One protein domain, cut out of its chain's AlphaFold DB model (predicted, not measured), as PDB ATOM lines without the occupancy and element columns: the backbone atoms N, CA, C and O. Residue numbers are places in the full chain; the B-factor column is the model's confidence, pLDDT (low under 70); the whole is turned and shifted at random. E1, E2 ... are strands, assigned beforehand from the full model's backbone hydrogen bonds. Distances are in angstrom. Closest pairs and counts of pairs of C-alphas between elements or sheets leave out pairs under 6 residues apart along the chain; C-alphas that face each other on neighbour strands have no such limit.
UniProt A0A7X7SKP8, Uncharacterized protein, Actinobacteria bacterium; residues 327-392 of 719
ATOM      1  N   THR A 327     150.691 186.348 180.295       90.69
ATOM      2  CA  THR A 327     151.698 185.451 180.885       90.69
ATOM      3  C   THR A 327     151.139 184.039 180.981       90.69
ATOM      4  O   THR A 327     150.129 183.821 181.650       90.69
ATOM      5  N   PHE A 328     151.825 183.085 180.357       92.56
ATOM      6  CA  PHE A 328     151.491 181.666 180.395       92.56
ATOM      7  C   PHE A 328     152.554 180.892 181.163       92.56
ATOM      8  O   PHE A 328     153.749 181.138 181.026       92.56
ATOM      9  N   CYS A 329     152.113 179.948 181.984       91.50
ATOM     10  CA  CYS A 329     153.006 179.055 182.711       91.50
ATOM     11  C   CYS A 329     153.473 177.959 181.771       91.50
ATOM     12  O   CYS A 329     152.637 177.318 181.138       91.50
ATOM     13  N   HIS A 330     154.766 177.670 181.750       92.75
ATOM     14  CA  HIS A 330     155.314 176.548 180.993       92.75
ATOM     15  C   HIS A 330     154.739 175.196 181.463       92.75
ATOM     16  O   HIS A 330     154.732 174.218 180.725       92.75
ATOM     17  N   SER A 331     154.217 175.114 182.691       88.69
ATOM     18  CA  SER A 331     153.479 173.942 183.180       88.69
ATOM     19  C   SER A 331     152.015 173.843 182.720       88.69
ATOM     20  O   SER A 331     151.330 172.893 183.106       88.69
ATOM     21  N   ALA A 332     151.476 174.839 182.012       88.94
ATOM     22  CA  ALA A 332     150.101 174.801 181.520       88.94
ATOM     23  C   ALA A 332     149.993 173.837 180.333       88.94
ATOM     24  O   ALA A 332     150.846 173.841 179.461       88.94
ATOM     25  N   ALA A 333     148.927 173.032 180.284       86.00
ATOM     26  CA  ALA A 333     148.731 172.060 179.204       86.00
ATOM     27  C   ALA A 333     148.298 172.700 177.871       86.00
ATOM     28  O   ALA A 333     148.389 172.065 176.827       86.00
ATOM     29  N   GLN A 334     147.728 173.907 177.925       89.31
ATOM     30  CA  GLN A 334     147.244 174.643 176.762       89.31
ATOM     31  C   GLN A 334     147.081 176.123 177.124       89.31
ATOM     32  O   GLN A 334     146.658 176.448 178.239       89.31
ATOM     33  N   ALA A 335     147.397 177.001 176.178       90.44
ATOM     34  CA  ALA A 335     147.165 178.437 176.229       90.44
ATOM     35  C   ALA A 335     146.305 178.869 175.037       90.44
ATOM     36  O   ALA A 335     146.444 178.324 173.941       90.44
ATOM     37  N   GLU A 336     145.426 179.846 175.266       92.25
ATOM     38  CA  GLU A 336     144.555 180.421 174.241       92.25
ATOM     39  C   GLU A 336     144.709 181.944 174.220       92.25
ATOM     40  O   GLU A 336     144.649 182.584 175.272       92.25
ATOM     41  N   ILE A 337     144.884 182.524 173.031       90.12
ATOM     42  CA  ILE A 337     144.920 183.975 172.809       90.12
ATOM     43  C   ILE A 337     143.866 184.312 171.760       90.12
ATOM     44  O   ILE A 337     143.961 183.873 170.617       90.12
ATOM     45  N   ALA A 338     142.855 185.082 172.153       87.06
ATOM     46  CA  ALA A 338     141.787 185.527 171.266       87.06
ATOM     47  C   ALA A 338     142.015 186.969 170.807       87.06
ATOM     48  O   ALA A 338     142.604 187.782 171.529       87.06
ATOM     49  N   LEU A 339     141.491 187.300 169.630       83.06
ATOM     50  CA  LEU A 339     141.393 188.686 169.193       83.06
ATOM     51  C   LEU A 339     140.405 189.468 170.067       83.06
ATOM     52  O   LEU A 339     139.392 188.943 170.536       83.06
ATOM     53  N   ALA A 340     140.664 190.765 170.248       75.94
ATOM     54  CA  ALA A 340     139.700 191.643 170.893       75.94
ATOM     55  C   ALA A 340     138.432 191.738 170.033       75.94
ATOM     56  O   ALA A 340     138.490 191.771 168.801       75.94
ATOM     57  N   SER A 341     137.276 191.842 170.692       73.06
ATOM     58  CA  SER A 341     135.952 191.830 170.043       73.06
ATOM     59  C   SER A 341     135.716 192.915 168.976       73.06
ATOM     60  O   SER A 341     134.767 192.812 168.203       73.06
ATOM     61  N   ASN A 342     136.554 193.954 168.931       61.44
ATOM     62  CA  ASN A 342     136.523 195.043 167.955       61.44
ATOM     63  C   ASN A 342     137.515 194.870 166.786       61.44
ATOM     64  O   ASN A 342     137.677 195.806 166.003       61.44
ATOM     65  N   SER A 343     138.171 193.714 166.655       60.41
ATOM     66  CA  SER A 343     139.076 193.426 165.536       60.41
ATOM     67  C   SER A 343     138.321 193.328 164.208       60.41
ATOM     68  O   SER A 343     137.268 192.699 164.114       60.41
ATOM     69  N   LEU A 344     138.873 193.942 163.159       60.62
ATOM     70  CA  LEU A 344     138.294 193.990 161.815       60.62
ATOM     71  C   LEU A 344     139.278 193.382 160.810       60.62
ATOM     72  O   LEU A 344     140.190 194.056 160.335       60.62
ATOM     73  N   HIS A 345     139.070 192.112 160.459       64.94
ATOM     74  CA  HIS A 345     139.882 191.359 159.499       64.94
ATOM     75  C   HIS A 345     138.998 190.466 158.619       64.94
ATOM     76  O   HIS A 345     137.805 190.305 158.880       64.94
ATOM     77  N   THR A 346     139.570 189.881 157.564       59.72
ATOM     78  CA  THR A 346     138.907 188.814 156.794       59.72
ATOM     79  C   THR A 346     139.853 187.654 156.562       59.72
ATOM     80  O   THR A 346     141.052 187.771 156.810       59.72
ATOM     81  N   GLY A 347     139.304 186.514 156.160       67.44
ATOM     82  CA  GLY A 347     140.069 185.280 156.069       67.44
ATOM     83  C   GLY A 347     140.506 184.759 157.435       67.44
ATOM     84  O   GLY A 347     140.030 185.217 158.479       67.44
ATOM     85  N   ASN A 348     141.397 183.772 157.399       82.56
ATOM     86  CA  ASN A 348     142.010 183.221 158.596       82.56
ATOM     87  C   ASN A 348     143.011 184.218 159.208       82.56
ATOM     88  O   ASN A 348     143.479 185.138 158.530       82.56
ATOM     89  N   VAL A 349     143.338 184.030 160.483       85.44
ATOM     90  CA  VAL A 349     144.369 184.807 161.185       85.44
ATOM     91  C   VAL A 349     145.593 183.923 161.335       85.44
ATOM     92  O   VAL A 349     145.469 182.792 161.798       85.44
ATOM     93  N   ILE A 350     146.753 184.427 160.931       88.06
ATOM     94  CA  ILE A 350     148.035 183.747 161.088       88.06
ATOM     95  C   ILE A 350     148.811 184.424 162.208       88.06
ATOM     96  O   ILE A 350     148.859 185.654 162.286       88.06
ATOM     97  N   TRP A 351     149.424 183.605 163.052       93.19
ATOM     98  CA  TRP A 351     150.176 184.025 164.220       93.19
ATOM     99  C   TRP A 351     151.626 183.600 164.101       93.19
ATOM    100  O   TRP A 351     151.917 182.469 163.712       93.19
ATOM    101  N   PHE A 352     152.525 184.491 164.493       90.62
ATOM    102  CA  PHE A 352     153.943 184.198 164.662       90.62
ATOM    103  C   PHE A 352     154.519 185.108 165.744       90.62
ATOM    104  O   PHE A 352     153.893 186.096 166.128       90.62
ATOM    105  N   SER A 353     155.701 184.785 166.254       92.81
ATOM    106  CA  SER A 353     156.339 185.560 167.317       92.81
ATOM    107  C   SER A 353     157.802 185.832 167.031       92.81
ATOM    108  O   SER A 353     158.448 185.064 166.327       92.81
ATOM    109  N   GLU A 354     158.313 186.905 167.626       89.81
ATOM    110  CA  GLU A 354     159.738 187.193 167.706       89.81
ATOM    111  C   GLU A 354     160.195 187.169 169.180       89.81
ATOM    112  O   GLU A 354     159.614 187.877 170.012       89.81
ATOM    113  N   PRO A 355     161.223 186.376 169.547       93.00
ATOM    114  CA  PRO A 355     161.913 185.388 168.708       93.00
ATOM    115  C   PRO A 355     160.992 184.226 168.297       93.00
ATOM    116  O   PRO A 355     160.016 183.948 168.986       93.00
ATOM    117  N   ASP A 356     161.330 183.522 167.212       91.06
ATOM    118  CA  ASP A 356     160.545 182.376 166.732       91.06
ATOM    119  C   ASP A 356     160.308 181.345 167.855       91.06
ATOM    120  O   ASP A 356     161.249 180.871 168.504       91.06
ATOM    121  N   GLY A 357     159.048 180.966 168.079       87.38
ATOM    122  CA  GLY A 357     158.690 179.946 169.073       87.38
ATOM    123  C   GLY A 357     157.191 179.698 169.233       87.38
ATOM    124  O   GLY A 357     156.790 178.581 169.536       87.38
ATOM    125  N   ILE A 358     156.364 180.715 168.991       92.94
ATOM    126  CA  ILE A 358     154.900 180.620 168.938       92.94
ATOM    127  C   ILE A 358     154.455 180.867 167.497       92.94
ATOM    128  O   ILE A 358     154.733 181.935 166.948       92.94
ATOM    129  N   GLU A 359     153.754 179.901 166.907       93.19
ATOM    130  CA  GLU A 359     153.159 179.978 165.569       93.19
ATOM    131  C   GLU A 359     151.806 179.257 165.544       93.19
ATOM    132  O   GLU A 359     151.562 178.335 166.326       93.19
ATOM    133  N   GLY A 360     150.909 179.671 164.653       92.25
ATOM    134  CA  GLY A 360     149.619 179.005 164.502       92.25
ATOM    135  C   GLY A 360     148.640 179.757 163.616       92.25
ATOM    136  O   GLY A 360     148.952 180.797 163.040       92.25
ATOM    137  N   GLU A 361     147.430 179.220 163.515       91.94
ATOM    138  CA  GLU A 361     146.350 179.798 162.723       91.94
ATOM    139  C   GLU A 361     145.008 179.726 163.463       91.94
ATOM    140  O   GLU A 361     144.782 178.816 164.265       91.94
ATOM    141  N   GLY A 362     144.108 180.667 163.172       87.69
ATOM    142  CA  GLY A 362     142.761 180.735 163.747       87.69
ATOM    143  C   GLY A 362     142.566 181.839 164.787       87.69
ATOM    144  O   GLY A 362     143.483 182.572 165.129       87.69
ATOM    145  N   ASP A 363     141.337 181.974 165.278       86.69
ATOM    146  CA  ASP A 363     140.973 182.852 166.396       86.69
ATOM    147  C   ASP A 363     139.988 182.087 167.303       86.69
ATOM    148  O   ASP A 363     138.862 181.803 166.868       86.69
ATOM    149  N   PRO A 364     140.400 181.661 168.513       89.56
ATOM    150  CA  PRO A 364     141.673 181.974 169.175       89.56
ATOM    151  C   PRO A 364     142.881 181.188 168.629       89.56
ATOM    152  O   PRO A 364     142.733 180.074 168.125       89.56
ATOM    153  N   LEU A 365     144.087 181.738 168.809       91.81
ATOM    154  CA  LEU A 365     145.346 180.990 168.742       91.81
ATOM    155  C   LEU A 365     145.416 180.021 169.918       91.81
ATOM    156  O   LEU A 365     145.232 180.429 171.063       91.81
ATOM    157  N   VAL A 366     145.757 178.765 169.643       92.25
ATOM    158  CA  VAL A 366     145.892 177.714 170.651       92.25
ATOM    159  C   VAL A 366     147.272 177.076 170.546       92.25
ATOM    160  O   VAL A 366     147.618 176.543 169.493       92.25
ATOM    161  N   PHE A 367     148.046 177.086 171.630       93.00
ATOM    162  CA  PHE A 367     149.386 176.486 171.675       93.00
ATOM    163  C   PHE A 367     149.672 175.827 173.031       93.00
ATOM    164  O   PHE A 367     148.946 176.050 174.001       93.00
ATOM    165  N   ASP A 368     150.706 174.986 173.095       93.56
ATOM    166  CA  ASP A 368     151.200 174.376 174.336       93.56
ATOM    167  C   ASP A 368     152.420 175.166 174.843       93.56
ATOM    168  O   ASP A 368     153.484 175.092 174.222       93.56
ATOM    169  N   PRO A 369     152.308 175.928 175.950       92.94
ATOM    170  CA  PRO A 369     153.435 176.665 176.517       92.94
ATOM    171  C   PRO A 369     154.615 175.785 176.933       92.94
ATOM    172  O   PRO A 369     155.714 176.310 177.074       92.94
ATOM    173  N   GLY A 370     154.404 174.483 177.156       91.12
ATOM    174  CA  GLY A 370     155.455 173.541 177.535       91.12
ATOM    175  C   GLY A 370     156.391 173.137 176.392       91.12
ATOM    176  O   GLY A 370     157.462 172.588 176.648       91.12
ATOM    177  N   GLU A 371     156.000 173.410 175.147       92.25
ATOM    178  CA  GLU A 371     156.806 173.170 173.942       92.25
ATOM    179  C   GLU A 371     157.487 174.459 173.436       92.25
ATOM    180  O   GLU A 371     158.266 174.423 172.481       92.25
ATOM    181  N   VAL A 372     157.225 175.603 174.081       93.56
ATOM    182  CA  VAL A 372     157.808 176.910 173.753       93.56
ATOM    183  C   VAL A 372     158.908 177.238 174.757       93.56
ATOM    184  O   VAL A 372     158.721 177.101 175.965       93.56
ATOM    185  N   ALA A 373     160.063 177.701 174.274       94.19
ATOM    186  CA  ALA A 373     161.151 178.084 175.166       94.19
ATOM    187  C   ALA A 373     160.697 179.186 176.156       94.19
ATOM    188  O   ALA A 373     159.984 180.113 175.775       94.19
ATOM    189  N   PRO A 374     161.090 179.131 177.439       94.81
ATOM    190  CA  PRO A 374     160.746 180.190 178.382       94.81
ATOM    191  C   PRO A 374     161.355 181.533 177.968       94.81
ATOM    192  O   PRO A 374     162.548 181.614 177.664       94.81
ATOM    193  N   GLY A 375     160.558 182.600 177.981       93.31
ATOM    194  CA  GLY A 375     161.012 183.888 177.473       93.31
ATOM    195  C   GLY A 375     159.917 184.929 177.295       93.31
ATOM    196  O   GLY A 375     158.755 184.735 177.658       93.31
ATOM    197  N   PHE A 376     160.331 186.065 176.745       92.94
ATOM    198  CA  PHE A 376     159.454 187.130 176.281       92.94
ATOM    199  C   PHE A 376     159.372 187.075 174.761       92.94
ATOM    200  O   PHE A 376     160.402 186.969 174.097       92.94
ATOM    201  N   TYR A 377     158.151 187.169 174.257       92.88
ATOM    202  CA  TYR A 377     157.797 187.057 172.854       92.88
ATOM    203  C   TYR A 377     156.957 188.268 172.461       92.88
ATOM    204  O   TYR A 377     155.962 188.575 173.122       92.88
ATOM    205  N   GLU A 378     157.327 188.940 171.378       91.56
ATOM    206  CA  GLU A 378     156.402 189.816 170.668       91.56
ATOM    207  C   GLU A 378     155.586 188.942 169.716       91.56
ATOM    208  O   GLU A 378     156.138 188.276 168.847       91.56
ATOM    209  N   LEU A 379     154.279 188.862 169.941       91.50
ATOM    210  CA  LEU A 379     153.361 188.034 169.172       91.50
ATOM    211  C   LEU A 379     152.628 188.905 168.157       91.50
ATOM    212  O   LEU A 379     151.965 189.872 168.533       91.50
ATOM    213  N   PHE A 380     152.693 188.512 166.893       85.31
ATOM    214  CA  PHE A 380     152.046 189.169 165.770       85.31
ATOM    215  C   PHE A 380     150.870 188.331 165.279       85.31
ATOM    216  O   PHE A 380     150.952 187.104 165.198       85.31
ATOM    217  N   ALA A 381     149.791 189.008 164.910       85.12
ATOM    218  CA  ALA A 381     148.636 188.422 164.248       85.12
ATOM    219  C   ALA A 381     148.372 189.189 162.957       85.12
ATOM    220  O   ALA A 381     148.248 190.413 162.999       85.12
ATOM    221  N   TYR A 382     148.250 188.499 161.824       77.06
ATOM    222  CA  TYR A 382     147.883 189.120 160.551       77.06
ATOM    223  C   TYR A 382     146.791 188.341 159.821       77.06
ATOM    224  O   TYR A 382     146.617 187.136 159.998       77.06
ATOM    225  N   SER A 383     146.034 189.045 158.986       76.19
ATOM    226  CA  SER A 383     145.024 188.443 158.115       76.19
ATOM    227  C   SER A 383     145.688 187.711 156.947       76.19
ATOM    228  O   SER A 383     146.431 188.319 156.178       76.19
ATOM    229  N   GLU A 384     145.380 186.425 156.761       75.50
ATOM    230  CA  GLU A 384     145.913 185.614 155.652       75.50
ATOM    231  C   GLU A 384     145.556 186.210 154.276       75.50
ATOM    232  O   GLU A 384     146.355 186.187 153.341       75.50
ATOM    233  N   GLU A 385     144.357 186.788 154.152       64.38
ATOM    234  CA  GLU A 385     143.870 187.397 152.910       64.38
ATOM    235  C   GLU A 385     144.455 188.793 152.645       64.38
ATOM    236  O   GLU A 385     144.515 189.220 151.490       64.38
ATOM    237  N   ASN A 386     144.875 189.513 153.691       57.44
ATOM    238  CA  ASN A 386     145.534 190.811 153.567       57.44
ATOM    239  C   ASN A 386     146.599 190.999 154.666       57.44
ATOM    240  O   ASN A 386     146.286 191.549 155.724       57.44
ATOM    241  N   PRO A 387     147.867 190.627 154.407       57.66
ATOM    242  CA  PRO A 387     148.948 190.722 155.391       57.66
ATOM    243  C   PRO A 387     149.287 192.142 155.873       57.66
ATOM    244  O   PRO A 387     150.010 192.289 156.850       57.66
ATOM    245  N   LEU A 388     148.769 193.194 155.223       47.81
ATOM    246  CA  LEU A 388     148.897 194.577 155.706       47.81
ATOM    247  C   LEU A 388     147.960 194.877 156.890       47.81
ATOM    248  O   LEU A 388     148.106 195.907 157.540       47.81
ATOM    249  N   VAL A 389     147.007 193.984 157.176       53.97
ATOM    250  CA  VAL A 389     146.114 194.033 158.337       53.97
ATOM    251  C   VAL A 389     146.708 193.167 159.431       53.97
ATOM    252  O   VAL A 389     146.585 191.939 159.387       53.97
ATOM    253  N   TRP A 390     147.344 193.803 160.407       68.31
ATOM    254  CA  TRP A 390     148.032 193.112 161.489       68.31
ATOM    255  C   TRP A 390     147.929 193.867 162.818       68.31
ATOM    256  O   TRP A 390     147.467 195.008 162.864       68.31
ATOM    257  N   GLY A 391     148.324 193.199 163.897       71.56
ATOM    258  CA  GLY A 391     148.511 193.773 165.226       71.56
ATOM    259  C   GLY A 391     149.554 192.973 166.004       71.56
ATOM    260  O   GLY A 391     149.827 191.822 165.656       71.56
ATOM    261  N   SER A 392     150.135 193.570 167.046       83.31
ATOM    262  CA  SER A 392     151.071 192.883 167.940       83.31
ATOM    263  C   SER A 392     150.705 193.040 169.416       83.31
ATOM    264  O   SER A 392     149.986 193.958 169.817       83.31
TER     265      SER A 392
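What this domain is: This is residues 327 to 392 of the 719 residues of an uncharacterized protein of Actinobacteria bacterium (UniProt A0A7X7SKP8). A twisted antiparallel sheet of four strands, E4 - E3 - E6 - E7, makes one wall of a half-open, C-shaped trough. The small antiparallel pair E2 - E5 continues it past E4, and short E1 sits at one end of the long axis; the trough stays open between E1 and E7. The printed part has 66 residues with no named helix and seven strands, E1 to E7 in order along the chain; the class is all strand, though under half of the residues, 30 of 66, are in named elements. It is compact, with a radius of gyration of the C-alphas of 12.0 A, yet elongated, spanning 34 by 21 by 16 A.

How they stand to each other: In the larger sheet, E3, residues 349 to 354, and E6, residues 375 to 383, are the inner strands. They are antiparallel at 151 degrees, with N 350 and O 382 within hydrogen-bond range at 2.9 A and N 354 and O 378 at 2.8 A. E4, residues 359 to 361, is an edge strand and forms a hairpin with E3, antiparallel at 172 degrees; N 351 and O 360 are 2.8 A apart, within hydrogen-bond range. E7, residues 390 to 392, is the other edge strand and forms a hairpin with E6, antiparallel at 165 degrees; N 381 and O 391 are within hydrogen-bond range at 2.9 A. The sheet is twisted, its C-alphas lying up to 4.5 A off the best plane. E5, residues 365 to 367, follows E4 in the chain after a tight link of 3 residues; the closest C-alphas of the two, those of Gly 360 and Val 366, are 7.3 A apart. E5 is antiparallel to E2, residues 335 to 337, at 162 degrees, with N 335 and O 367 within hydrogen-bond range at 2.8 A. E1, residues 327 to 329, pairs with no named strand; its closest C-alpha to E2 is that of Phe 328, 6.8 A from that of Ala 335. E1 and E7 are apart.

Where its parts are: E6 is the longest strand, 25.5 A from C-alpha 375 at (161.012, 183.888, 177.473) to C-alpha 383 at (145.024, 188.443, 158.115). E3 measures 16.9 A. The strands of three residues measure 6.8 A for E1, 6.9 A for E2, 7.4 A for E4, 6.7 A for E5 and 7.1 A for E7. E1 begins at C-alpha 327, (151.698, 185.451, 180.885), and E7 ends at C-alpha 392, (151.071, 192.883, 167.940).

The domain as a whole: The C-alphas farthest apart, those of Ser 331 and Asn 386, are 35.0 A apart. The printed part has no cut. The link from E2 to E3, 11 residues, is long. Mean pLDDT of the printed part is 83.5; residues 342 to 347 and 385 to 390 are under 70.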